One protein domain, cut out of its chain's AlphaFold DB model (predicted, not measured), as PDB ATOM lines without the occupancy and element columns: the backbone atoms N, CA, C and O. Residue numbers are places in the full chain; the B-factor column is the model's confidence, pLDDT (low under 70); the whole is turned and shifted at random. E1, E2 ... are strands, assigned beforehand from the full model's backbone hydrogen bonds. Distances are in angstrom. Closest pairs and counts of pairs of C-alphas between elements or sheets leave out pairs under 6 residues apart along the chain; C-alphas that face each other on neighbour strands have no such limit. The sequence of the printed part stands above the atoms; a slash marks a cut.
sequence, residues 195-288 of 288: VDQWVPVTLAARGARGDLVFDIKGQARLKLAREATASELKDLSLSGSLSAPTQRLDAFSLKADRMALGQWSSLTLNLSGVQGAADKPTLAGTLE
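This is residues 195 to 288 of the 288 residues of the protein "AsmA family protein" of Aeromonas sp. HMWF014 (UniProt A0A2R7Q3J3). The domain is a single wall of five long strands laid side by side, E1 to E5 in chain order, each strand bent along its length and the sheet twisted, with no second layer over either face. Beyond the E5 edge, the last stretch of the chain, residues 276 to 288, runs back beside the sheet as a tail with no named element. The printed part has 94 residues, with five named strands and no named helix; the sheet has the order E1, E2, E3, E4, E5, all antiparallel, and the class is all strand. The whole is loose and elongated, with a radius of gyration of the C-alphas of 15.5 A and spans of 45 by 29 by 18 A.

E4, residues 247 to 260, is the longest strand by residues and measures 32.3 A from first to last C-alpha. E3 takes residues 232 to 244 and measures 32.9 A. E2, residues 212 to 223, measures 32.2 A, and E1, residues 198 to 209, measures 32.8 A. E5 is shorter, residues 267 to 275, at 23.0 A. E1 begins with the C-alpha of Trp 198 at (31.875, -28.862, -21.612), and E5 ends with that of Gln 275 at (25.532, -55.966, 4.746). The C-alpha of the chain's last residue, Glu 288, is at (33.659, -54.077, -21.666).

The five strands form a meander, each strand the antiparallel neighbour of the one before, and each successive pair is a hairpin. E3 and E4 run at 171 degrees between their directions, with N 238 and O 254 within hydrogen-bond range at 2.8 A. E3 bends by 79 degrees at residue 235 and E4 by 78 degrees at residue 257; the C-alphas of Asp 235 and Asp 257 face each other at 4.9 A. On the other side of E3, E2 runs antiparallel to it at 175 degrees, with N 217 and O 239 2.8 A apart. E1 is an edge strand, antiparallel to E2 at 169 degrees, with N 203 and O 218 2.8 A apart. E5 is the other edge strand, antiparallel to E4 at 177 degrees, with N 253 and O 270 2.8 A apart. E1 and E5 are apart.

The two C-alphas farthest apart, those of Val 195 and Ala 278, are 47.1 A from each other. The printed part has no cut. The links E1 to E2 and E3 to E4 are tight, and those from E2 to E3 and from E4 to E5 are short. The mean pLDDT of the printed part is 79.8; residues 261 to 266 and 273 to 288 are under 70, of which 273 to 275 belong to E5.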
ATOM      1  N   VAL A 195      26.225 -25.531 -27.019       85.31
ATOM      2  CA  VAL A 195      26.480 -26.663 -27.912       85.31
ATOM      3  C   VAL A 195      27.987 -26.824 -28.104       85.31
ATOM      4  O   VAL A 195      28.706 -25.839 -28.272       85.31
ATOM      5  N   ASP A 196      28.452 -28.069 -28.067       85.50
ATOM      6  CA  ASP A 196      29.852 -28.472 -28.205       85.50
ATOM      7  C   ASP A 196      30.808 -27.947 -27.118       85.50
ATOM      8  O   ASP A 196      32.028 -28.087 -27.249       85.50
ATOM      9  N   GLN A 197      30.285 -27.421 -26.006       90.94
ATOM     10  CA  GLN A 197      31.084 -27.001 -24.853       90.94
ATOM     11  C   GLN A 197      30.882 -27.928 -23.656       90.94
ATOM     12  O   GLN A 197      29.803 -28.476 -23.453       90.94
ATOM     13  N   TRP A 198      31.940 -28.108 -22.863       92.06
ATOM     14  CA  TRP A 198      31.875 -28.862 -21.612       92.06
ATOM     15  C   TRP A 198      31.304 -27.991 -20.499       92.06
ATOM     16  O   TRP A 198      31.860 -26.940 -20.187       92.06
ATOM     17  N   VAL A 199      30.257 -28.484 -19.851       93.94
ATOM     18  CA  VAL A 199      29.488 -27.771 -18.837       93.94
ATOM     19  C   VAL A 199      29.521 -28.563 -17.537       93.94
ATOM     20  O   VAL A 199      29.223 -29.759 -17.564       93.94
ATOM     21  N   PRO A 200      29.897 -27.961 -16.397       95.19
ATOM     22  CA  PRO A 200      29.825 -28.649 -15.118       95.19
ATOM     23  C   PRO A 200      28.366 -28.904 -14.732       95.19
ATOM     24  O   PRO A 200      27.503 -28.040 -14.897       95.19
ATOM     25  N   VAL A 201      28.117 -30.096 -14.201       96.19
ATOM     26  CA  VAL A 201      26.833 -30.507 -13.641       96.19
ATOM     27  C   VAL A 201      27.090 -31.078 -12.259       96.19
ATOM     28  O   VAL A 201      27.932 -31.965 -12.113       96.19
ATOM     29  N   THR A 202      26.366 -30.601 -11.255       97.56
ATOM     30  CA  THR A 202      26.359 -31.195  -9.916       97.56
ATOM     31  C   THR A 202      24.944 -31.566  -9.523       97.56
ATOM     32  O   THR A 202      24.010 -30.808  -9.768       97.56
ATOM     33  N   LEU A 203      24.805 -32.718  -8.885       97.44
ATOM     34  CA  LEU A 203      23.549 -33.292  -8.436       97.44
ATOM     35  C   LEU A 203      23.705 -33.692  -6.969       97.44
ATOM     36  O   LEU A 203      24.672 -34.362  -6.613       97.44
ATOM     37  N   ALA A 204      22.739 -33.359  -6.131       97.88
ATOM     38  CA  ALA A 204      22.530 -34.008  -4.850       97.88
ATOM     39  C   ALA A 204      21.057 -34.397  -4.756       97.88
ATOM     40  O   ALA A 204      20.183 -33.590  -5.045       97.88
ATOM     41  N   ALA A 205      20.778 -35.639  -4.394       97.50
ATOM     42  CA  ALA A 205      19.432 -36.172  -4.327       97.50
ATOM     43  C   ALA A 205      19.289 -37.054  -3.089       97.50
ATOM     44  O   ALA A 205      20.103 -37.947  -2.858       97.50
ATOM     45  N   ARG A 206      18.227 -36.836  -2.321       97.38
ATOM     46  CA  ARG A 206      17.821 -37.687  -1.206       97.38
ATOM     47  C   ARG A 206      16.364 -38.065  -1.369       97.38
ATOM     48  O   ARG A 206      15.528 -37.219  -1.685       97.38
ATOM     49  N   GLY A 207      16.051 -39.325  -1.124       96.75
ATOM     50  CA  GLY A 207      14.683 -39.793  -1.201       96.75
ATOM     51  C   GLY A 207      14.504 -41.212  -0.706       96.75
ATOM     52  O   GLY A 207      15.429 -41.853  -0.208       96.75
ATOM     53  N   ALA A 208      13.283 -41.696  -0.872       94.75
ATOM     54  CA  ALA A 208      12.888 -43.044  -0.542       94.75
ATOM     55  C   ALA A 208      11.922 -43.601  -1.590       94.75
ATOM     56  O   ALA A 208      11.079 -42.886  -2.132       94.75
ATOM     57  N   ARG A 209      12.010 -44.899  -1.860       91.06
ATOM     58  CA  ARG A 209      11.030 -45.650  -2.648       91.06
ATOM     59  C   ARG A 209      10.633 -46.889  -1.861       91.06
ATOM     60  O   ARG A 209      11.432 -47.814  -1.731       91.06
ATOM     61  N   GLY A 210       9.411 -46.899  -1.328       87.81
ATOM     62  CA  GLY A 210       9.034 -47.868  -0.294       87.81
ATOM     63  C   GLY A 210       9.999 -47.784   0.895       87.81
ATOM     64  O   GLY A 210      10.249 -46.692   1.402       87.81
ATOM     65  N   ASP A 211      10.594 -48.915   1.277       88.62
ATOM     66  CA  ASP A 211      11.568 -48.989   2.377       88.62
ATOM     67  C   ASP A 211      13.024 -48.710   1.952       88.62
ATOM     68  O   ASP A 211      13.925 -48.717   2.791       88.62
ATOM     69  N   LEU A 212      13.281 -48.499   0.655       90.81
ATOM     70  CA  LEU A 212      14.613 -48.170   0.151       90.81
ATOM     71  C   LEU A 212      14.850 -46.665   0.261       90.81
ATOM     72  O   LEU A 212      14.272 -45.896  -0.502       90.81
ATOM     73  N   VAL A 213      15.753 -46.259   1.144       95.31
ATOM     74  CA  VAL A 213      16.232 -44.879   1.281       95.31
ATOM     75  C   VAL A 213      17.552 -44.721   0.534       95.31
ATOM     76  O   VAL A 213      18.419 -45.596   0.601       95.31
ATOM     77  N   PHE A 214      17.721 -43.599  -0.161       95.50
ATOM     78  CA  PHE A 214      18.952 -43.257  -0.865       95.50
ATOM     79  C   PHE A 214      19.381 -41.813  -0.583       95.50
ATOM     80  O   PHE A 214      18.555 -40.905  -0.484       95.50
ATOM     81  N   ASP A 215      20.691 -41.602  -0.505       96.94
ATOM     82  CA  ASP A 215      21.341 -40.287  -0.532       96.94
ATOM     83  C   ASP A 215      22.460 -40.362  -1.567       96.94
ATOM     84  O   ASP A 215      23.332 -41.226  -1.482       96.94
ATOM     85  N   ILE A 216      22.393 -39.527  -2.596       96.81
ATOM     86  CA  ILE A 216      23.268 -39.590  -3.760       96.81
ATOM     87  C   ILE A 216      23.792 -38.192  -4.048       96.81
ATOM     88  O   ILE A 216      23.043 -37.223  -4.102       96.81
ATOM     89  N   LYS A 217      25.092 -38.093  -4.295       97.56
ATOM     90  CA  LYS A 217      25.775 -36.886  -4.748       97.56
ATOM     91  C   LYS A 217      26.611 -37.213  -5.965       97.56
ATOM     92  O   LYS A 217      27.332 -38.208  -5.982       97.56
ATOM     93  N   GLY A 218      26.518 -36.376  -6.978       96.69
ATOM     94  CA  GLY A 218      27.164 -36.571  -8.256       96.69
ATOM     95  C   GLY A 218      27.731 -35.274  -8.795       96.69
ATOM     96  O   GLY A 218      27.183 -34.195  -8.586       96.69
ATOM     97  N   GLN A 219      28.818 -35.397  -9.535       96.56
ATOM     98  CA  GLN A 219      29.314 -34.342 -10.396       96.56
ATOM     99  C   GLN A 219      29.791 -34.942 -11.709       96.56
ATOM    100  O   GLN A 219      30.262 -36.080 -11.747       96.56
ATOM    101  N   ALA A 220      29.664 -34.176 -12.780       95.25
ATOM    102  CA  ALA A 220      30.164 -34.540 -14.091       95.25
ATOM    103  C   ALA A 220      30.394 -33.282 -14.928       95.25
ATOM    104  O   ALA A 220      30.008 -32.172 -14.556       95.25
ATOM    105  N   ARG A 221      30.997 -33.459 -16.099       94.31
ATOM    106  CA  ARG A 221      30.985 -32.461 -17.164       94.31
ATOM    107  C   ARG A 221      30.213 -33.014 -18.349       94.31
ATOM    108  O   ARG A 221      30.574 -34.060 -18.875       94.31
ATOM    109  N   LEU A 222      29.173 -32.306 -18.765       92.56
ATOM    110  CA  LEU A 222      28.325 -32.639 -19.903       92.56
ATOM    111  C   LEU A 222      28.753 -31.815 -21.117       92.56
ATOM    112  O   LEU A 222      28.896 -30.602 -21.016       92.56
ATOM    113  N   LYS A 223      28.929 -32.454 -22.269       91.88
ATOM    114  CA  LYS A 223      29.045 -31.794 -23.567       91.88
ATOM    115  C   LYS A 223      27.790 -32.087 -24.368       91.88
ATOM    116  O   LYS A 223      27.592 -33.212 -24.817       91.88
ATOM    117  N   LEU A 224      26.954 -31.069 -24.542       87.81
ATOM    118  CA  LEU A 224      25.728 -31.184 -25.321       87.81
ATOM    119  C   LEU A 224      26.055 -31.044 -26.812       87.81
ATOM    120  O   LEU A 224      26.540 -30.001 -27.248       87.81
ATOM    121  N   ALA A 225      25.784 -32.082 -27.592       85.69
ATOM    122  CA  ALA A 225      25.846 -32.021 -29.047       85.69
ATOM    123  C   ALA A 225      24.473 -31.642 -29.627       85.69
ATOM    124  O   ALA A 225      23.450 -31.701 -28.944       85.69
ATOM    125  N   ARG A 226      24.433 -31.258 -30.910       83.31
ATOM    126  CA  ARG A 226      23.159 -30.990 -31.614       83.31
ATOM    127  C   ARG A 226      22.258 -32.222 -31.672       83.31
ATOM    128  O   ARG A 226      21.038 -32.096 -31.642       83.31
ATOM    129  N   GLU A 227      22.873 -33.394 -31.754       81.19
ATOM    130  CA  GLU A 227      22.208 -34.685 -31.649       81.19
ATOM    131  C   GLU A 227      22.396 -35.210 -30.224       81.19
ATOM    132  O   GLU A 227      23.522 -35.310 -29.736       81.19
ATOM    133  N   ALA A 228      21.303 -35.550 -29.538       74.81
ATOM    134  CA  ALA A 228      21.359 -35.988 -28.142       74.81
ATOM    135  C   ALA A 228      22.262 -37.224 -27.942       74.81
ATOM    136  O   ALA A 228      22.966 -37.321 -26.943       74.81
ATOM    137  N   THR A 229      22.306 -38.122 -28.927       77.81
ATOM    138  CA  THR A 229      23.146 -39.334 -28.955       77.81
ATOM    139  C   THR A 229      24.635 -39.053 -29.163       77.81
ATOM    140  O   THR A 229      25.475 -39.889 -28.847       77.81
ATOM    141  N   ALA A 230      24.990 -37.881 -29.691       82.69
ATOM    142  CA  ALA A 230      26.380 -37.452 -29.841       82.69
ATOM    143  C   ALA A 230      26.883 -36.666 -28.620       82.69
ATOM    144  O   ALA A 230      28.025 -36.208 -28.600       82.69
ATOM    145  N   SER A 231      26.028 -36.469 -27.613       86.81
ATOM    146  CA  SER A 231      26.410 -35.780 -26.386       86.81
ATOM    147  C   SER A 231      27.331 -36.669 -25.552       86.81
ATOM    148  O   SER A 231      27.256 -37.896 -25.586       86.81
ATOM    149  N   GLU A 232      28.222 -36.051 -24.793       90.00
ATOM    150  CA  GLU A 232      29.243 -36.770 -24.039       90.00
ATOM    151  C   GLU A 232      29.237 -36.352 -22.574       90.00
ATOM    152  O   GLU A 232      28.925 -35.213 -22.232       90.00
ATOM    153  N   LEU A 233      29.645 -37.264 -21.706       90.56
ATOM    154  CA  LEU A 233      29.867 -37.027 -20.293       90.56
ATOM    155  C   LEU A 233      31.328 -37.338 -19.974       90.56
ATOM    156  O   LEU A 233      31.876 -38.311 -20.482       90.56
ATOM    157  N   LYS A 234      31.973 -36.537 -19.133       91.56
ATOM    158  CA  LYS A 234      33.314 -36.834 -18.623       91.56
ATOM    159  C   LYS A 234      33.443 -36.464 -17.158       91.56
ATOM    160  O   LYS A 234      32.618 -35.708 -16.641       91.56
ATOM    161  N   ASP A 235      34.505 -36.948 -16.525       92.06
ATOM    162  CA  ASP A 235      34.808 -36.685 -15.117       92.06
ATOM    163  C   ASP A 235      33.613 -37.026 -14.200       92.06
ATOM    164  O   ASP A 235      33.337 -36.315 -13.229       92.06
ATOM    165  N   LEU A 236      32.857 -38.080 -14.536       93.00
ATOM    166  CA  LEU A 236      31.711 -38.509 -13.744       93.00
ATOM    167  C   LEU A 236      32.224 -39.056 -12.416       93.00
ATOM    168  O   LEU A 236      33.006 -40.004 -12.380       93.00
ATOM    169  N   SER A 237      31.732 -38.486 -11.326       94.06
ATOM    170  CA  SER A 237      31.927 -38.983  -9.973       94.06
ATOM    171  C   SER A 237      30.585 -38.975  -9.267       94.06
ATOM    172  O   SER A 237      30.060 -37.910  -8.952       94.06
ATOM    173  N   LEU A 238      30.045 -40.157  -9.004       94.75
ATOM    174  CA  LEU A 238      28.830 -40.372  -8.230       94.75
ATOM    175  C   LEU A 238      29.208 -41.064  -6.923       94.75
ATOM    176  O   LEU A 238      30.062 -41.947  -6.896       94.75
ATOM    177  N   SER A 239      28.580 -40.674  -5.832       95.50
ATOM    178  CA  SER A 239      28.755 -41.304  -4.533       95.50
ATOM    179  C   SER A 239      27.458 -41.247  -3.757       95.50
ATOM    180  O   SER A 239      26.649 -40.354  -3.989       95.50
ATOM    181  N   GLY A 240      27.259 -42.165  -2.830       95.31
ATOM    182  CA  GLY A 240      26.042 -42.153  -2.040       95.31
ATOM    183  C   GLY A 240      25.930 -43.332  -1.105       95.31
ATOM    184  O   GLY A 240      26.856 -44.133  -0.990       95.31
ATOM    185  N   SER A 241      24.776 -43.442  -0.470       93.88
ATOM    186  CA  SER A 241      24.401 -44.554   0.389       93.88
ATOM    187  C   SER A 241      23.005 -45.044   0.027       93.88
ATOM    188  O   SER A 241      22.143 -44.273  -0.399       93.88
ATOM    189  N   LEU A 242      22.796 -46.349   0.185       93.69
ATOM    190  CA  LEU A 242      21.497 -46.998   0.043       93.69
ATOM    191  C   LEU A 242      21.209 -47.782   1.323       93.69
ATOM    192  O   LEU A 242      22.081 -48.461   1.865       93.69
ATOM    193  N   SER A 243      19.982 -47.702   1.815       92.94
ATOM    194  CA  SER A 243      19.539 -48.440   2.999       92.94
ATOM    195  C   SER A 243      18.157 -49.029   2.759       92.94
ATOM    196  O   SER A 243      17.228 -48.303   2.428       92.94
ATOM    197  N   ALA A 244      18.034 -50.338   2.938       90.44
ATOM    198  CA  ALA A 244      16.797 -51.107   2.886       90.44
ATOM    199  C   ALA A 244      16.737 -52.067   4.095       90.44
ATOM    200  O   ALA A 244      17.772 -52.321   4.720       90.44
ATOM    201  N   PRO A 245      15.568 -52.648   4.435       87.06
ATOM    202  CA  PRO A 245      15.398 -53.455   5.652       87.06
ATOM    203  C   PRO A 245      16.367 -54.636   5.784       87.06
ATOM    204  O   PRO A 245      16.775 -54.986   6.888       87.06
ATOM    205  N   THR A 246      16.744 -55.253   4.664       85.25
ATOM    206  CA  THR A 246      17.622 -56.432   4.625       85.25
ATOM    207  C   THR A 246      18.952 -56.174   3.931       85.25
ATOM    208  O   THR A 246      19.777 -57.078   3.875       85.25
ATOM    209  N   GLN A 247      19.174 -54.976   3.385       84.44
ATOM    210  CA  GLN A 247      20.353 -54.653   2.587       84.44
ATOM    211  C   GLN A 247      20.801 -53.232   2.880       84.44
ATOM    212  O   GLN A 247      20.035 -52.282   2.734       84.44
ATOM    213  N   ARG A 248      22.062 -53.079   3.265       87.81
ATOM    214  CA  ARG A 248      22.647 -51.770   3.535       87.81
ATOM    215  C   ARG A 248      23.940 -51.606   2.760       87.81
ATOM    216  O   ARG A 248      24.752 -52.528   2.695       87.81
ATOM    217  N   LEU A 249      24.093 -50.430   2.168       88.50
ATOM    218  CA  LEU A 249      25.271 -49.978   1.449       88.50
ATOM    219  C   LEU A 249      25.637 -48.605   2.008       88.50
ATOM    220  O   LEU A 249      25.084 -47.585   1.590       88.50
ATOM    221  N   ASP A 250      26.538 -48.593   2.991       87.69
ATOM    222  CA  ASP A 250      26.936 -47.361   3.683       87.69
ATOM    223  C   ASP A 250      27.585 -46.351   2.739       87.69
ATOM    224  O   ASP A 250      27.385 -45.147   2.892       87.69
ATOM    225  N   ALA A 251      28.349 -46.838   1.760       89.31
ATOM    226  CA  ALA A 251      28.927 -45.999   0.728       89.31
ATOM    227  C   ALA A 251      29.100 -46.762  -0.590       89.31
ATOM    228  O   ALA A 251      29.613 -47.883  -0.630       89.31
ATOM    229  N   PHE A 252      28.755 -46.108  -1.691       91.25
ATOM    230  CA  PHE A 252      29.236 -46.455  -3.021       91.25
ATOM    231  C   PHE A 252      29.932 -45.256  -3.652       91.25
ATOM    232  O   PHE A 252      29.615 -44.104  -3.353       91.25
ATOM    233  N   SER A 253      30.879 -45.529  -4.539       90.50
ATOM    234  CA  SER A 253      31.458 -44.535  -5.431       90.50
ATOM    235  C   SER A 253      31.569 -45.118  -6.828       90.50
ATOM    236  O   SER A 253      32.125 -46.196  -7.025       90.50
ATOM    237  N   LEU A 254      31.041 -44.385  -7.797       89.19
ATOM    238  CA  LEU A 254      31.115 -44.692  -9.209       89.19
ATOM    239  C   LEU A 254      31.904 -43.595  -9.909       89.19
ATOM    240  O   LEU A 254      31.586 -42.414  -9.758       89.19
ATOM    241  N   LYS A 255      32.916 -43.982 -10.682       88.81
ATOM    242  CA  LYS A 255      33.690 -43.054 -11.505       88.81
ATOM    243  C   LYS A 255      33.734 -43.510 -12.953       88.81
ATOM    244  O   LYS A 255      33.882 -44.703 -13.221       88.81
ATOM    245  N   ALA A 256      33.634 -42.552 -13.866       86.56
ATOM    246  CA  ALA A 256      33.843 -42.776 -15.289       86.56
ATOM    247  C   ALA A 256      34.552 -41.570 -15.914       86.56
ATOM    248  O   ALA A 256      34.140 -40.426 -15.711       86.56
ATOM    249  N   ASP A 257      35.611 -41.831 -16.680       81.94
ATOM    250  CA  ASP A 257      36.437 -40.770 -17.259       81.94
ATOM    251  C   ASP A 257      35.751 -40.087 -18.440       81.94
ATOM    252  O   ASP A 257      35.643 -38.864 -18.451       81.94
ATOM    253  N   ARG A 258      35.253 -40.847 -19.425       81.56
ATOM    254  CA  ARG A 258      34.514 -40.306 -20.576       81.56
ATOM    255  C   ARG A 258      33.535 -41.332 -21.134       81.56
ATOM    256  O   ARG A 258      33.948 -42.400 -21.566       81.56
ATOM    257  N   MET A 259      32.264 -40.958 -21.187       78.00
ATOM    258  CA  MET A 259      31.158 -41.729 -21.744       78.00
ATOM    259  C   MET A 259      30.532 -40.938 -22.894       78.00
ATOM    260  O   MET A 259      29.990 -39.856 -22.671       78.00
ATOM    261  N   ALA A 260      30.567 -41.458 -24.118       76.88
ATOM    262  CA  ALA A 260      29.662 -40.959 -25.154       76.88
ATOM    263  C   ALA A 260      28.258 -41.511 -24.861       76.88
ATOM    264  O   ALA A 260      28.132 -42.685 -24.507       76.88
ATOM    265  N   LEU A 261      27.203 -40.701 -24.995       67.06
ATOM    266  CA  LEU A 261      25.812 -41.120 -24.774       67.06
ATOM    267  C   LEU A 261      25.352 -42.055 -25.913       67.06
ATOM    268  O   LEU A 261      24.560 -41.689 -26.771       67.06
ATOM    269  N   GLY A 262      25.898 -43.274 -25.928       58.62
ATOM    270  CA  GLY A 262      25.742 -44.270 -26.994       58.62
ATOM    271  C   GLY A 262      26.895 -45.278 -27.104       58.62
ATOM    272  O   GLY A 262      26.744 -46.282 -27.796       58.62
ATOM    273  N   GLN A 263      28.025 -45.054 -26.421       63.09
ATOM    274  CA  GLN A 263      29.125 -46.020 -26.314       63.09
ATOM    275  C   GLN A 263      29.449 -46.255 -24.839       63.09
ATOM    276  O   GLN A 263      29.745 -45.314 -24.101       63.09
ATOM    277  N   TRP A 264      29.375 -47.514 -24.412       54.19
ATOM    278  CA  TRP A 264      29.766 -47.913 -23.065       54.19
ATOM    279  C   TRP A 264      31.285 -47.749 -22.913       54.19
ATOM    280  O   TRP A 264      32.045 -48.096 -23.813       54.19
ATOM    281  N   SER A 265      31.721 -47.157 -21.803       63.59
ATOM    282  CA  SER A 265      33.135 -46.965 -21.461       63.59
ATOM    283  C   SER A 265      33.467 -47.678 -20.155       63.59
ATOM    284  O   SER A 265      32.566 -48.015 -19.386       63.59
ATOM    285  N   SER A 266      34.760 -47.804 -19.839       66.38
ATOM    286  CA  SER A 266      35.220 -48.369 -18.569       66.38
ATOM    287  C   SER A 266      34.623 -47.620 -17.373       66.38
ATOM    288  O   SER A 266      34.853 -46.422 -17.188       66.38
ATOM    289  N   LEU A 267      33.861 -48.345 -16.560       71.44
ATOM    290  CA  LEU A 267      33.196 -47.844 -15.367       71.44
ATOM    291  C   LEU A 267      33.912 -48.412 -14.138       71.44
ATOM    292  O   LEU A 267      34.069 -49.625 -14.020       71.44
ATOM    293  N   THR A 268      34.349 -47.556 -13.215       76.44
ATOM    294  CA  THR A 268      34.936 -48.014 -11.948       76.44
ATOM    295  C   THR A 268      33.895 -47.915 -10.843       76.44
ATOM    296  O   THR A 268      33.485 -46.812 -10.477       76.44
ATOM    297  N   LEU A 269      33.484 -49.060 -10.292       79.25
ATOM    298  CA  LEU A 269      32.560 -49.152  -9.161       79.25
ATOM    299  C   LEU A 269      33.312 -49.580  -7.895       79.25
ATOM    300  O   LEU A 269      33.913 -50.648  -7.849       79.25
ATOM    301  N   ASN A 270      33.235 -48.756  -6.853       76.94
ATOM    302  CA  ASN A 270      33.729 -49.060  -5.514       76.94
ATOM    303  C   ASN A 270      32.545 -49.142  -4.546       76.94
ATOM    304  O   ASN A 270      31.727 -48.224  -4.482       76.94
ATOM    305  N   LEU A 271      32.469 -50.224  -3.773       80.88
ATOM    306  CA  LEU A 271      31.420 -50.466  -2.780       80.88
ATOM    307  C   LEU A 271      32.055 -50.618  -1.394       80.88
ATOM    308  O   LEU A 271      33.142 -51.179  -1.258       80.88
ATOM    309  N   SER A 272      31.400 -50.121  -0.350       75.88
ATOM    310  CA  SER A 272      31.856 -50.242   1.039       75.88
ATOM    311  C   SER A 272      30.668 -50.398   1.992       75.88
ATOM    312  O   SER A 272      29.614 -49.804   1.786       75.88
ATOM    313  N   GLY A 273      30.843 -51.214   3.039       64.88
ATOM    314  CA  GLY A 273      29.809 -51.429   4.061       64.88
ATOM    315  C   GLY A 273      28.599 -52.242   3.583       64.88
ATOM    316  O   GLY A 273      27.482 -51.982   4.011       64.88
ATOM    317  N   VAL A 274      28.802 -53.205   2.676       67.00
ATOM    318  CA  VAL A 274      27.724 -54.088   2.201       67.00
ATOM    319  C   VAL A 274      27.338 -55.070   3.311       67.00
ATOM    320  O   VAL A 274      28.144 -55.917   3.695       67.00
ATOM    321  N   GLN A 275      26.103 -54.995   3.804       63.44
ATOM    322  CA  GLN A 275      25.532 -55.966   4.746       63.44
ATOM    323  C   GLN A 275      24.209 -56.517   4.208       63.44
ATOM    324  O   GLN A 275      23.386 -55.760   3.697       63.44
ATOM    325  N   GLY A 276      24.011 -57.837   4.328       52.66
ATOM    326  CA  GLY A 276      22.748 -58.513   3.989       52.66
ATOM    327  C   GLY A 276      22.663 -59.155   2.598       52.66
ATOM    328  O   GLY A 276      21.647 -59.754   2.254       52.66
ATOM    329  N   ALA A 277      23.735 -59.105   1.805       45.66
ATOM    330  CA  ALA A 277      23.822 -59.890   0.582       45.66
ATOM    331  C   ALA A 277      24.268 -61.325   0.928       45.66
ATOM    332  O   ALA A 277      25.438 -61.566   1.221       45.66
ATOM    333  N   ALA A 278      23.331 -62.279   0.912       41.91
ATOM    334  CA  ALA A 278      23.635 -63.716   0.966       41.91
ATOM    335  C   ALA A 278      24.420 -64.210  -0.270       41.91
ATOM    336  O   ALA A 278      24.862 -65.351  -0.300       41.91
ATOM    337  N   ASP A 279      24.658 -63.331  -1.242       40.53
ATOM    338  CA  ASP A 279      25.611 -63.518  -2.322       40.53
ATOM    339  C   ASP A 279      26.470 -62.260  -2.427       40.53
ATOM    340  O   ASP A 279      25.956 -61.145  -2.521       40.53
ATOM    341  N   LYS A 280      27.791 -62.417  -2.359       35.06
ATOM    342  CA  LYS A 280      28.751 -61.317  -2.508       35.06
ATOM    343  C   LYS A 280      28.433 -60.539  -3.794       35.06
ATOM    344  O   LYS A 280      28.524 -61.140  -4.864       35.06
ATOM    345  N   PRO A 281      28.191 -59.215  -3.776       40.53
ATOM    346  CA  PRO A 281      28.280 -58.444  -5.002       40.53
ATOM    347  C   PRO A 281      29.768 -58.219  -5.299       40.53
ATOM    348  O   PRO A 281      30.301 -57.125  -5.147       40.53
ATOM    349  N   THR A 282      30.477 -59.267  -5.722       37.00
ATOM    350  CA  THR A 282      31.671 -59.096  -6.554       37.00
ATOM    351  C   THR A 282      31.195 -58.726  -7.952       37.00
ATOM    352  O   THR A 282      31.184 -59.547  -8.857       37.00
ATOM    353  N   LEU A 283      30.772 -57.474  -8.114       44.41
ATOM    354  CA  LEU A 283      30.697 -56.804  -9.412       44.41
ATOM    355  C   LEU A 283      31.786 -55.727  -9.451       44.41
ATOM    356  O   LEU A 283      31.543 -54.562  -9.743       44.41
ATOM    357  N   ALA A 284      33.017 -56.137  -9.136       35.91
ATOM    358  CA  ALA A 284      34.198 -55.502  -9.703       35.91
ATOM    359  C   ALA A 284      34.336 -56.057 -11.127       35.91
ATOM    360  O   ALA A 284      35.084 -56.997 -11.375       35.91
ATOM    361  N   GLY A 285      33.498 -55.554 -12.026       33.31
ATOM    362  CA  GLY A 285      33.545 -55.869 -13.444       33.31
ATOM    363  C   GLY A 285      33.751 -54.577 -14.205       33.31
ATOM    364  O   GLY A 285      32.911 -53.682 -14.139       33.31
ATOM    365  N   THR A 286      34.858 -54.478 -14.935       31.50
ATOM    366  CA  THR A 286      34.875 -53.687 -16.162       31.50
ATOM    367  C   THR A 286      33.787 -54.266 -17.059       31.50
ATOM    368  O   THR A 286      33.903 -55.402 -17.511       31.50
ATOM    369  N   LEU A 287      32.694 -53.527 -17.241       36.53
ATOM    370  CA  LEU A 287      31.778 -53.790 -18.343       36.53
ATOM    371  C   LEU A 287      32.514 -53.319 -19.604       36.53
ATOM    372  O   LEU A 287      32.586 -52.115 -19.847       36.53
ATOM    373  N   GLU A 288      33.175 -54.259 -20.288       33.09
ATOM    374  CA  GLU A 288      33.659 -54.077 -21.666       33.09
ATOM    375  C   GLU A 288      32.498 -54.118 -22.664       33.09
ATOM    376  O   GLU A 288      31.550 -54.912 -22.446       33.09
TER     377      GLU A 288